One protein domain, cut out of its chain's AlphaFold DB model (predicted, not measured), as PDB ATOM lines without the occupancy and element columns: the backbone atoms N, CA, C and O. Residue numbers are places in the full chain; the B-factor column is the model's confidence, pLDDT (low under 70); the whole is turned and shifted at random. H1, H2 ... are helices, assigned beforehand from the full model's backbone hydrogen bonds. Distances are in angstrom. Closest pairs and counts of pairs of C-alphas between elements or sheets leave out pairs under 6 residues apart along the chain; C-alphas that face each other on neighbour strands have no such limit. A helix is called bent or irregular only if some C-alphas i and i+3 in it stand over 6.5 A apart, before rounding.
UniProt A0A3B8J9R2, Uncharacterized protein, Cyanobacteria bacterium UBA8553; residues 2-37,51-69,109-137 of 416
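What this domain is: This is residues 2 to 37, 51 to 69 and 109 to 137 of the 416 residues of an uncharacterized protein of Cyanobacteria bacterium UBA8553 (UniProt A0A3B8J9R2). Two helices lie side by side, running opposite ways: the arm H1a of the bent helix H1, and H2. The other arm, H1b, turns off at a bend and meets only one end of H2, while residues 51 to 69 form a long stretch with no named element. The outline is a rod spanning 55 by 25 by 20 A. The printed part has 84 residues with two named helices, H1 then H2, and no named strand; the class is all helix, and the whole is loose, with a radius of gyration of the C-alphas of 16.6 A.

How they stand to each other: H1, residues 3 to 29, was assigned as one helix by its hydrogen bonds, but it is bent: C-alphas 18 and 21 are 6.8 A apart. Its arms H1a, residues 3 to 18, and H1b, residues 21 to 29, stand at a steep tilt of 36 degrees, only just past shallow. H1a and H2, residues 110 to 129, touch at a shallow tilt of 12 degrees, opposite ways; their closest C-alphas, those of Ser 15 and Ala 119, are 4.8 A apart. H1b and H2 only just touch, with 3 pairs of C-alphas within 8 A, and H2 does so with residues 112 to 116 alone. Their closest C-alphas, those of Val 22 and Ile 112, are 6.0 A apart; the tilt is a steep 47 degrees, opposite ways. Each O i to N i+4 pair is within hydrogen-bond range in H1a and H1b, and 13 of 16 are in H2.

Where its parts are: H1a begins at C-alpha 3 (21.212, 8.305, -32.495) and is 22.6 A long; H1b is 12.9 A long. H2 is 30.2 A long and ends at C-alpha 129 (24.483, -0.150, -32.112). H2 is irregular: C-alphas 125 and 128 are 7.3 A apart.

The domain as a whole: The C-alphas farthest apart, those of Ser 2 and Ile 51, are 54.9 A apart. Residues 38 to 50 and 70 to 108 are not printed; the gaps are 16.4 A from C-alpha 37 to 51 and 19.5 A from C-alpha 69 to 109. The link from H1 to H2 runs across the cut. The mean pLDDT of the printed part is 73.3; residues 29 to 37 and 51 to 69 are under 70.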
ATOM      1  N   SER A   2      23.583  10.636 -28.839       84.94
ATOM      2  CA  SER A   2      23.665  10.262 -30.256       84.94
ATOM      3  C   SER A   2      22.512   9.329 -30.658       84.94
ATOM      4  O   SER A   2      21.850   8.738 -29.799       84.94
ATOM      5  N   LEU A   3      22.253   9.197 -31.965       82.94
ATOM      6  CA  LEU A   3      21.212   8.305 -32.495       82.94
ATOM      7  C   LEU A   3      21.383   6.842 -32.009       82.94
ATOM      8  O   LEU A   3      20.401   6.301 -31.496       82.94
ATOM      9  N   PRO A   4      22.594   6.237 -32.024       85.19
ATOM     10  CA  PRO A   4      22.811   4.890 -31.478       85.19
ATOM     11  C   PRO A   4      22.551   4.801 -29.970       85.19
ATOM     12  O   PRO A   4      21.889   3.881 -29.501       85.19
ATOM     13  N   GLN A   5      22.990   5.803 -29.195       85.38
ATOM     14  CA  GLN A   5      22.741   5.842 -27.749       85.38
ATOM     15  C   GLN A   5      21.242   5.891 -27.436       85.38
ATOM     16  O   GLN A   5      20.786   5.251 -26.490       85.38
ATOM     17  N   ARG A   6      20.464   6.646 -28.224       88.06
ATOM     18  CA  ARG A   6      19.008   6.728 -28.061       88.06
ATOM     19  C   ARG A   6      18.342   5.388 -28.382       88.06
ATOM     20  O   ARG A   6      17.477   4.962 -27.626       88.06
ATOM     21  N   GLN A   7      18.775   4.703 -29.442       88.25
ATOM     22  CA  GLN A   7      18.278   3.369 -29.804       88.25
ATOM     23  C   GLN A   7      18.561   2.332 -28.707       88.25
ATOM     24  O   GLN A   7      17.640   1.625 -28.296       88.25
ATOM     25  N   ILE A   8      19.790   2.304 -28.176       89.12
ATOM     26  CA  ILE A   8      20.181   1.459 -27.034       89.12
ATOM     27  C   ILE A   8      19.288   1.735 -25.832       89.12
ATOM     28  O   ILE A   8      18.666   0.818 -25.298       89.12
ATOM     29  N   TYR A   9      19.186   2.999 -25.425       90.94
ATOM     30  CA  TYR A   9      18.413   3.371 -24.249       90.94
ATOM     31  C   TYR A   9      16.933   3.002 -24.389       90.94
ATOM     32  O   TYR A   9      16.368   2.392 -23.485       90.94
ATOM     33  N   CYS A  10      16.306   3.306 -25.528       91.62
ATOM     34  CA  CYS A  10      14.903   2.974 -25.766       91.62
ATOM     35  C   CYS A  10      14.658   1.459 -25.750       91.62
ATOM     36  O   CYS A  10      13.669   1.010 -25.168       91.62
ATOM     37  N   ALA A  11      15.549   0.666 -26.352       90.38
ATOM     38  CA  ALA A  11      15.427  -0.787 -26.365       90.38
ATOM     39  C   ALA A  11      15.629  -1.407 -24.982       90.38
ATOM     40  O   ALA A  11      14.848  -2.281 -24.602       90.38
ATOM     41  N   LEU A  12      16.605  -0.921 -24.208       90.62
ATOM     42  CA  LEU A  12      16.816  -1.343 -22.824       90.62
ATOM     43  C   LEU A  12      15.615  -0.967 -21.954       90.62
ATOM     44  O   LEU A  12      15.026  -1.844 -21.333       90.62
ATOM     45  N   HIS A  13      15.190   0.299 -21.975       92.00
ATOM     46  CA  HIS A  13      14.063   0.778 -21.174       92.00
ATOM     47  C   HIS A  13      12.778  -0.002 -21.473       92.00
ATOM     48  O   HIS A  13      12.119  -0.493 -20.558       92.00
ATOM     49  N   THR A  14      12.435  -0.173 -22.753       91.25
ATOM     50  CA  THR A  14      11.223  -0.903 -23.157       91.25
ATOM     51  C   THR A  14      11.292  -2.371 -22.741       91.25
ATOM     52  O   THR A  14      10.339  -2.884 -22.154       91.25
ATOM     53  N   SER A  15      12.433  -3.030 -22.967       90.56
ATOM     54  CA  SER A  15      12.644  -4.421 -22.548       90.56
ATOM     55  C   SER A  15      12.547  -4.575 -21.029       90.56
ATOM     56  O   SER A  15      11.922  -5.516 -20.548       90.56
ATOM     57  N   THR A  16      13.089  -3.633 -20.250       88.94
ATOM     58  CA  THR A  16      12.968  -3.637 -18.786       88.94
ATOM     59  C   THR A  16      11.511  -3.521 -18.340       88.94
ATOM     60  O   THR A  16      11.088  -4.284 -17.473       88.94
ATOM     61  N   GLN A  17      10.723  -2.624 -18.945       87.81
ATOM     62  CA  GLN A  17       9.297  -2.491 -18.619       87.81
ATOM     63  C   GLN A  17       8.507  -3.764 -18.960       87.81
ATOM     64  O   GLN A  17       7.655  -4.183 -18.180       87.81
ATOM     65  N   GLN A  18       8.826  -4.421 -20.081       86.75
ATOM     66  CA  GLN A  18       8.200  -5.688 -20.482       86.75
ATOM     67  C   GLN A  18       8.583  -6.865 -19.570       86.75
ATOM     68  O   GLN A  18       7.748  -7.727 -19.294       86.75
ATOM     69  N   LEU A  19       9.830  -6.919 -19.095       87.50
ATOM     70  CA  LEU A  19      10.339  -8.027 -18.278       87.50
ATOM     71  C   LEU A  19      10.007  -7.886 -16.787       87.50
ATOM     72  O   LEU A  19       9.893  -8.897 -16.099       87.50
ATOM     73  N   LYS A  20       9.796  -6.668 -16.277       83.94
ATOM     74  CA  LYS A  20       9.437  -6.423 -14.870       83.94
ATOM     75  C   LYS A  20       8.255  -7.277 -14.364       83.94
ATOM     76  O   LYS A  20       8.419  -7.924 -13.329       83.94
ATOM     77  N   PRO A  21       7.097  -7.363 -15.056       82.69
ATOM     78  CA  PRO A  21       6.006  -8.232 -14.614       82.69
ATOM     79  C   PRO A  21       6.373  -9.721 -14.685       82.69
ATOM     80  O   PRO A  21       5.928 -10.495 -13.838       82.69
ATOM     81  N   VAL A  22       7.219 -10.131 -15.637       84.50
ATOM     82  CA  VAL A  22       7.664 -11.527 -15.776       84.50
ATOM     83  C   VAL A  22       8.441 -11.986 -14.546       84.50
ATOM     84  O   VAL A  22       8.188 -13.084 -14.056       84.50
ATOM     85  N   VAL A  23       9.334 -11.147 -14.010       78.69
ATOM     86  CA  VAL A  23      10.130 -11.499 -12.823       78.69
ATOM     87  C   VAL A  23       9.228 -11.815 -11.629       78.69
ATOM     88  O   VAL A  23       9.358 -12.883 -11.037       78.69
ATOM     89  N   SER A  24       8.218 -10.978 -11.364       74.25
ATOM     90  CA  SER A  24       7.258 -11.223 -10.276       74.25
ATOM     91  C   SER A  24       6.500 -12.553 -10.426       74.25
ATOM     92  O   SER A  24       6.250 -13.261  -9.449       74.25
ATOM     93  N   GLN A  25       6.163 -12.934 -11.664       77.25
ATOM     94  CA  GLN A  25       5.482 -14.196 -11.947       77.25
ATOM     95  C   GLN A  25       6.400 -15.413 -11.786       77.25
ATOM     96  O   GLN A  25       5.909 -16.492 -11.447       77.25
ATOM     97  N   LEU A  26       7.701 -15.266 -12.055       74.69
ATOM     98  CA  LEU A  26       8.697 -16.314 -11.834       74.69
ATOM     99  C   LEU A  26       8.972 -16.496 -10.339       74.69
ATOM    100  O   LEU A  26       8.913 -17.627  -9.859       74.69
ATOM    101  N   ASP A  27       9.157 -15.405  -9.592       71.44
ATOM    102  CA  ASP A  27       9.397 -15.438  -8.144       71.44
ATOM    103  C   ASP A  27       8.238 -16.086  -7.381       71.44
ATOM    104  O   ASP A  27       8.463 -16.892  -6.478       71.44
ATOM    105  N   ARG A  28       6.989 -15.815  -7.788       70.75
ATOM    106  CA  ARG A  28       5.800 -16.463  -7.212       70.75
ATOM    107  C   ARG A  28       5.764 -17.975  -7.462       70.75
ATOM    108  O   ARG A  28       5.199 -18.715  -6.663       70.75
ATOM    109  N   ARG A  29       6.321 -18.440  -8.582       69.62
ATOM    110  CA  ARG A  29       6.299 -19.859  -8.977       69.62
ATOM    111  C   ARG A  29       7.470 -20.661  -8.435       69.62
ATOM    112  O   ARG A  29       7.349 -21.870  -8.287       69.62
ATOM    113  N   LEU A  30       8.584 -20.007  -8.143       65.31
ATOM    114  CA  LEU A  30       9.797 -20.648  -7.661       65.31
ATOM    115  C   LEU A  30       9.605 -21.512  -6.389       65.31
ATOM    116  O   LEU A  30      10.142 -22.620  -6.384       65.31
ATOM    117  N   PRO A  31       8.816 -21.115  -5.364       58.50
ATOM    118  CA  PRO A  31       8.523 -21.989  -4.222       58.50
ATOM    119  C   PRO A  31       7.576 -23.151  -4.566       58.50
ATOM    120  O   PRO A  31       7.712 -24.221  -3.992       58.50
ATOM    121  N   LEU A  32       6.686 -23.004  -5.558       59.94
ATOM    122  CA  LEU A  32       5.785 -24.087  -5.998       59.94
ATOM    123  C   LEU A  32       6.532 -25.257  -6.665       59.94
ATOM    124  O   LEU A  32       5.967 -26.330  -6.846       59.94
ATOM    125  N   LEU A  33       7.796 -25.057  -7.048       56.12
ATOM    126  CA  LEU A  33       8.671 -26.122  -7.545       56.12
ATOM    127  C   LEU A  33       9.292 -26.959  -6.407       56.12
ATOM    128  O   LEU A  33       9.824 -28.031  -6.683       56.12
ATOM    129  N   ALA A  34       9.242 -26.481  -5.157       45.78
ATOM    130  CA  ALA A  34       9.847 -27.134  -3.994       45.78
ATOM    131  C   ALA A  34       8.950 -28.216  -3.360       45.78
ATOM    132  O   ALA A  34       9.479 -29.207  -2.867       45.78
ATOM    133  N   ASP A  35       7.621 -28.072  -3.438       43.53
ATOM    134  CA  ASP A  35       6.641 -28.964  -2.785       43.53
ATOM    135  C   ASP A  35       6.270 -30.218  -3.602       43.53
ATOM    136  O   ASP A  35       5.327 -30.935  -3.282       43.53
ATOM    137  N   LEU A  36       7.020 -30.537  -4.658       45.31
ATOM    138  CA  LEU A  36       6.789 -31.732  -5.483       45.31
ATOM    139  C   LEU A  36       7.466 -32.999  -4.921       45.31
ATOM    140  O   LEU A  36       7.799 -33.912  -5.678       45.31
ATOM    141  N   THR A  37       7.709 -33.054  -3.611       40.28
ATOM    142  CA  THR A  37       8.104 -34.280  -2.905       40.28
ATOM    143  C   THR A  37       6.896 -34.959  -2.295       40.28
ATOM    144  O   THR A  37       6.119 -34.322  -1.589       40.28
ATOM    145  N   ILE A  51      -2.304 -24.645   3.799       36.12
ATOM    146  CA  ILE A  51      -1.788 -23.555   4.644       36.12
ATOM    147  C   ILE A  51      -0.311 -23.759   4.982       36.12
ATOM    148  O   ILE A  51       0.058 -24.109   6.096       36.12
ATOM    149  N   LEU A  52       0.550 -23.459   4.015       32.12
ATOM    150  CA  LEU A  52       1.857 -22.871   4.293       32.12
ATOM    151  C   LEU A  52       1.906 -21.560   3.504       32.12
ATOM    152  O   LEU A  52       1.789 -21.590   2.276       32.12
ATOM    153  N   PRO A  53       1.985 -20.394   4.167       33.91
ATOM    154  CA  PRO A  53       1.997 -19.135   3.451       33.91
ATOM    155  C   PRO A  53       3.315 -19.044   2.668       33.91
ATOM    156  O   PRO A  53       4.384 -19.160   3.274       33.91
ATOM    157  N   PRO A  54       3.293 -18.803   1.345       39.53
ATOM    158  CA  PRO A  54       4.481 -18.274   0.700       39.53
ATOM    159  C   PRO A  54       4.759 -16.946   1.399       39.53
ATOM    160  O   PRO A  54       3.841 -16.137   1.527       39.53
ATOM    161  N   SER A  55       5.979 -16.724   1.890       38.28
ATOM    162  CA  SER A  55       6.388 -15.414   2.390       38.28
ATOM    163  C   SER A  55       6.025 -14.373   1.330       38.28
ATOM    164  O   SER A  55       6.657 -14.299   0.273       38.28
ATOM    165  N   LEU A  56       4.935 -13.646   1.578       39.16
ATOM    166  CA  LEU A  56       4.415 -12.587   0.729       39.16
ATOM    167  C   LEU A  56       5.368 -11.406   0.885       39.16
ATOM    168  O   LEU A  56       5.111 -10.473   1.640       39.16
ATOM    169  N   GLU A  57       6.506 -11.464   0.200       42.06
ATOM    170  CA  GLU A  57       7.256 -10.250  -0.085       42.06
ATOM    171  C   GLU A  57       6.364  -9.348  -0.941       42.06
ATOM    172  O   GLU A  57       5.731  -9.779  -1.910       42.06
ATOM    173  N   ASN A  58       6.267  -8.095  -0.510       40.09
ATOM    174  CA  ASN A  58       5.355  -7.091  -1.029       40.09
ATOM    175  C   ASN A  58       5.457  -6.985  -2.570       40.09
ATOM    176  O   ASN A  58       6.558  -6.759  -3.077       40.09
ATOM    177  N   PRO A  59       4.346  -7.039  -3.338       43.72
ATOM    178  CA  PRO A  59       4.354  -6.932  -4.808       43.72
ATOM    179  C   PRO A  59       4.980  -5.641  -5.368       43.72
ATOM    180  O   PRO A  59       5.198  -5.526  -6.573       43.72
ATOM    181  N   GLN A  60       5.226  -4.649  -4.507       42.50
ATOM    182  CA  GLN A  60       5.793  -3.349  -4.859       42.50
ATOM    183  C   GLN A  60       7.319  -3.272  -4.719       42.50
ATOM    184  O   GLN A  60       7.914  -2.284  -5.154       42.50
ATOM    185  N   GLN A  61       7.972  -4.282  -4.139       48.19
ATOM    186  CA  GLN A  61       9.421  -4.263  -3.967       48.19
ATOM    187  C   GLN A  61      10.100  -4.623  -5.301       48.19
ATOM    188  O   GLN A  61       9.709  -5.603  -5.942       48.19
ATOM    189  N   PRO A  62      11.071  -3.825  -5.788       51.03
ATOM    190  CA  PRO A  62      11.774  -4.146  -7.022       51.03
ATOM    191  C   PRO A  62      12.458  -5.511  -6.875       51.03
ATOM    192  O   PRO A  62      13.018  -5.788  -5.812       51.03
ATOM    193  N   PRO A  63      12.417  -6.368  -7.912       53.66
ATOM    194  CA  PRO A  63      13.021  -7.689  -7.832       53.66
ATOM    195  C   PRO A  63      14.496  -7.560  -7.454       53.66
ATOM    196  O   PRO A  63      15.234  -6.786  -8.074       53.66
ATOM    197  N   ASN A  64      14.923  -8.292  -6.422       58.78
ATOM    198  CA  ASN A  64      16.305  -8.264  -5.966       58.78
ATOM    199  C   ASN A  64      17.188  -9.023  -6.970       58.78
ATOM    200  O   ASN A  64      17.428 -10.220  -6.843       58.78
ATOM    201  N   LEU A  65      17.663  -8.304  -7.989       55.81
ATOM    202  CA  LEU A  65      18.541  -8.837  -9.032       55.81
ATOM    203  C   LEU A  65      19.934  -9.227  -8.508       55.81
ATOM    204  O   LEU A  65      20.653  -9.935  -9.206       55.81
ATOM    205  N   GLN A  66      20.327  -8.763  -7.314       54.03
ATOM    206  CA  GLN A  66      21.631  -9.079  -6.720       54.03
ATOM    207  C   GLN A  66      21.637 -10.461  -6.059       54.03
ATOM    208  O   GLN A  66      22.631 -11.170  -6.172       54.03
ATOM    209  N   ASN A  67      20.519 -10.870  -5.448       55.97
ATOM    210  CA  ASN A  67      20.353 -12.183  -4.820       55.97
ATOM    211  C   ASN A  67      19.110 -12.900  -5.379       55.97
ATOM    212  O   ASN A  67      18.063 -12.916  -4.727       55.97
ATOM    213  N   PRO A  68      19.194 -13.495  -6.584       58.22
ATOM    214  CA  PRO A  68      18.078 -14.234  -7.163       58.22
ATOM    215  C   PRO A  68      17.712 -15.443  -6.291       58.22
ATOM    216  O   PRO A  68      18.588 -16.202  -5.865       58.22
ATOM    217  N   LYS A  69      16.409 -15.657  -6.053       60.38
ATOM    218  CA  LYS A  69      15.932 -16.833  -5.310       60.38
ATOM    219  C   LYS A  69      16.341 -18.110  -6.047       60.38
ATOM    220  O   LYS A  69      16.087 -18.263  -7.242       60.38
ATOM    221  N   PRO A 109       4.198 -20.941 -19.046       84.25
ATOM    222  CA  PRO A 109       3.003 -20.235 -19.493       84.25
ATOM    223  C   PRO A 109       3.271 -19.352 -20.711       84.25
ATOM    224  O   PRO A 109       4.275 -18.636 -20.764       84.25
ATOM    225  N   VAL A 110       2.319 -19.337 -21.649       85.50
ATOM    226  CA  VAL A 110       2.443 -18.615 -22.927       85.50
ATOM    227  C   VAL A 110       2.770 -17.135 -22.711       85.50
ATOM    228  O   VAL A 110       3.692 -16.625 -23.340       85.50
ATOM    229  N   GLN A 111       2.101 -16.484 -21.756       83.81
ATOM    230  CA  GLN A 111       2.280 -15.064 -21.419       83.81
ATOM    231  C   GLN A 111       3.730 -14.715 -21.027       83.81
ATOM    232  O   GLN A 111       4.258 -13.682 -21.439       83.81
ATOM    233  N   ILE A 112       4.397 -15.595 -20.269       84.81
ATOM    234  CA  ILE A 112       5.807 -15.424 -19.885       84.81
ATOM    235  C   ILE A 112       6.699 -15.603 -21.113       84.81
ATOM    236  O   ILE A 112       7.574 -14.780 -21.376       84.81
ATOM    237  N   THR A 113       6.460 -16.660 -21.894       87.69
ATOM    238  CA  THR A 113       7.285 -16.951 -23.074       87.69
ATOM    239  C   THR A 113       7.173 -15.877 -24.153       87.69
ATOM    240  O   THR A 113       8.184 -15.530 -24.761       87.69
ATOM    241  N   SER A 114       5.987 -15.293 -24.356       88.12
ATOM    242  CA  SER A 114       5.776 -14.213 -25.321       88.12
ATOM    243  C   SER A 114       6.477 -12.928 -24.893       88.12
ATOM    244  O   SER A 114       7.128 -12.297 -25.720       88.12
ATOM    245  N   ALA A 115       6.413 -12.568 -23.605       89.19
ATOM    246  CA  ALA A 115       7.093 -11.387 -23.076       89.19
ATOM    247  C   ALA A 115       8.624 -11.510 -23.181       89.19
ATOM    248  O   ALA A 115       9.286 -10.590 -23.658       89.19
ATOM    249  N   ILE A 116       9.187 -12.673 -22.825       89.62
ATOM    250  CA  ILE A 116      10.628 -12.942 -22.966       89.62
ATOM    251  C   ILE A 116      11.051 -12.915 -24.443       89.62
ATOM    252  O   ILE A 116      12.086 -12.338 -24.776       89.62
ATOM    253  N   SER A 117      10.260 -13.515 -25.339       89.94
ATOM    254  CA  SER A 117      10.551 -13.539 -26.779       89.94
ATOM    255  C   SER A 117      10.526 -12.137 -27.400       89.94
ATOM    256  O   SER A 117      11.439 -11.784 -28.149       89.94
ATOM    257  N   ALA A 118       9.535 -11.314 -27.042       90.12
ATOM    258  CA  ALA A 118       9.421  -9.934 -27.506       90.12
ATOM    259  C   ALA A 118      10.615  -9.080 -27.050       90.12
ATOM    260  O   ALA A 118      11.279  -8.467 -27.890       90.12
ATOM    261  N   ALA A 119      10.948  -9.125 -25.754       91.12
ATOM    262  CA  ALA A 119      12.098  -8.412 -25.203       91.12
ATOM    263  C   ALA A 119      13.409  -8.864 -25.866       91.12
ATOM    264  O   ALA A 119      14.220  -8.044 -26.286       91.12
ATOM    265  N   ARG A 120      13.598 -10.178 -26.056       90.62
ATOM    266  CA  ARG A 120      14.772 -10.725 -26.749       90.62
ATOM    267  C   ARG A 120      14.892 -10.201 -28.179       90.62
ATOM    268  O   ARG A 120      15.970  -9.758 -28.564       90.62
ATOM    269  N   LYS A 121      13.810 -10.238 -28.965       90.31
ATOM    270  CA  LYS A 121      13.803  -9.744 -30.353       90.31
ATOM    271  C   LYS A 121      14.218  -8.272 -30.415       90.31
ATOM    272  O   LYS A 121      15.006  -7.892 -31.277       90.31
ATOM    273  N   GLN A 122      13.722  -7.465 -29.479       89.44
ATOM    274  CA  GLN A 122      14.060  -6.049 -29.387       89.44
ATOM    275  C   GLN A 122      15.533  -5.836 -29.006       89.44
ATOM    276  O   GLN A 122      16.219  -5.060 -29.669       89.44
ATOM    277  N   LEU A 123      16.054  -6.559 -28.011       89.75
ATOM    278  CA  LEU A 123      17.454  -6.443 -27.584       89.75
ATOM    279  C   LEU A 123      18.443  -6.898 -28.664       89.75
ATOM    280  O   LEU A 123      19.425  -6.200 -28.907       89.75
ATOM    281  N   LEU A 124      18.166  -8.008 -29.360       89.12
ATOM    282  CA  LEU A 124      19.020  -8.501 -30.448       89.12
ATOM    283  C   LEU A 124      19.151  -7.481 -31.587       89.12
ATOM    284  O   LEU A 124      20.237  -7.314 -32.133       89.12
ATOM    285  N   SER A 125      18.073  -6.754 -31.907       88.44
ATOM    286  CA  SER A 125      18.089  -5.746 -32.978       88.44
ATOM    287  C   SER A 125      19.017  -4.557 -32.706       88.44
ATOM    288  O   SER A 125      19.394  -3.851 -33.637       88.44
ATOM    289  N   VAL A 126      19.401  -4.340 -31.444       90.50
ATOM    290  CA  VAL A 126      20.188  -3.176 -31.018       90.50
ATOM    291  C   VAL A 126      21.632  -3.534 -30.664       90.50
ATOM    292  O   VAL A 126      22.448  -2.634 -30.491       90.50
ATOM    293  N   ILE A 127      21.998  -4.823 -30.659       86.88
ATOM    294  CA  ILE A 127      23.391  -5.269 -30.472       86.88
ATOM    295  C   ILE A 127      24.374  -4.530 -31.402       86.88
ATOM    296  O   ILE A 127      25.372  -4.032 -30.885       86.88
ATOM    297  N   PRO A 128      24.107  -4.354 -32.716       87.56
ATOM    298  CA  PRO A 128      25.041  -3.660 -33.611       87.56
ATOM    299  C   PRO A 128      25.260  -2.175 -33.285       87.56
ATOM    300  O   PRO A 128      26.208  -1.579 -33.780       87.56
ATOM    301  N   ALA A 129      24.378  -1.558 -32.489       87.69
ATOM    302  CA  ALA A 129      24.483  -0.150 -32.112       87.69
ATOM    303  C   ALA A 129      25.409   0.081 -30.904       87.69
ATOM    304  O   ALA A 129      25.763   1.231 -30.630       87.69
ATOM    305  N   PHE A 130      25.779  -0.978 -30.167       87.06
ATOM    306  CA  PHE A 130      26.710  -0.879 -29.042       87.06
ATOM    307  C   PHE A 130      28.138  -0.576 -29.524       87.06
ATOM    308  O   PHE A 130      28.543  -1.038 -30.589       87.06
ATOM    309  N   PRO A 131      28.922   0.196 -28.749       85.50
ATOM    310  CA  PRO A 131      30.323   0.441 -29.072       85.50
ATOM    311  C   PRO A 131      31.136  -0.859 -28.990       85.50
ATOM    312  O   PRO A 131      30.867  -1.699 -28.134       85.50
ATOM    313  N   GLU A 132      32.186  -0.994 -29.809       80.38
ATOM    314  CA  GLU A 132      33.030  -2.205 -29.856       80.38
ATOM    315  C   GLU A 132      33.697  -2.562 -28.515       80.38
ATOM    316  O   GLU A 132      34.049  -3.719 -28.275       80.38
ATOM    317  N   SER A 133      33.843  -1.584 -27.615       84.38
ATOM    318  CA  SER A 133      34.339  -1.793 -26.252       84.38
ATOM    319  C   SER A 133      33.391  -2.620 -25.374       84.38
ATOM    320  O   SER A 133      33.827  -3.158 -24.357       84.38
ATOM    321  N   ILE A 134      32.115  -2.758 -25.753       81.56
ATOM    322  CA  ILE A 134      31.104  -3.536 -25.034       81.56
ATOM    323  C   ILE A 134      30.742  -4.765 -25.871       81.56
ATOM    324  O   ILE A 134      29.940  -4.701 -26.800       81.56
ATOM    325  N   ARG A 135      31.302  -5.921 -25.506       74.00
ATOM    326  CA  ARG A 135      30.944  -7.205 -26.121       74.00
ATOM    327  C   ARG A 135      29.726  -7.802 -25.427       74.00
ATOM    328  O   ARG A 135      29.811  -8.227 -24.278       74.00
ATOM    329  N   ILE A 136      28.600  -7.845 -26.134       80.38
ATOM    330  CA  ILE A 136      27.379  -8.513 -25.676       80.38
ATOM    331  C   ILE A 136      27.308  -9.887 -26.329       80.38
ATOM    332  O   ILE A 136      27.341 -10.001 -27.551       80.38
ATOM    333  N   PHE A 137      27.188 -10.926 -25.509       74.38
ATOM    334  CA  PHE A 137      27.053 -12.302 -25.972       74.38
ATOM    335  C   PHE A 137      25.590 -12.739 -25.899       74.38
ATOM    336  O   PHE A 137      24.948 -12.582 -24.858       74.38
TER     337      PHE A 137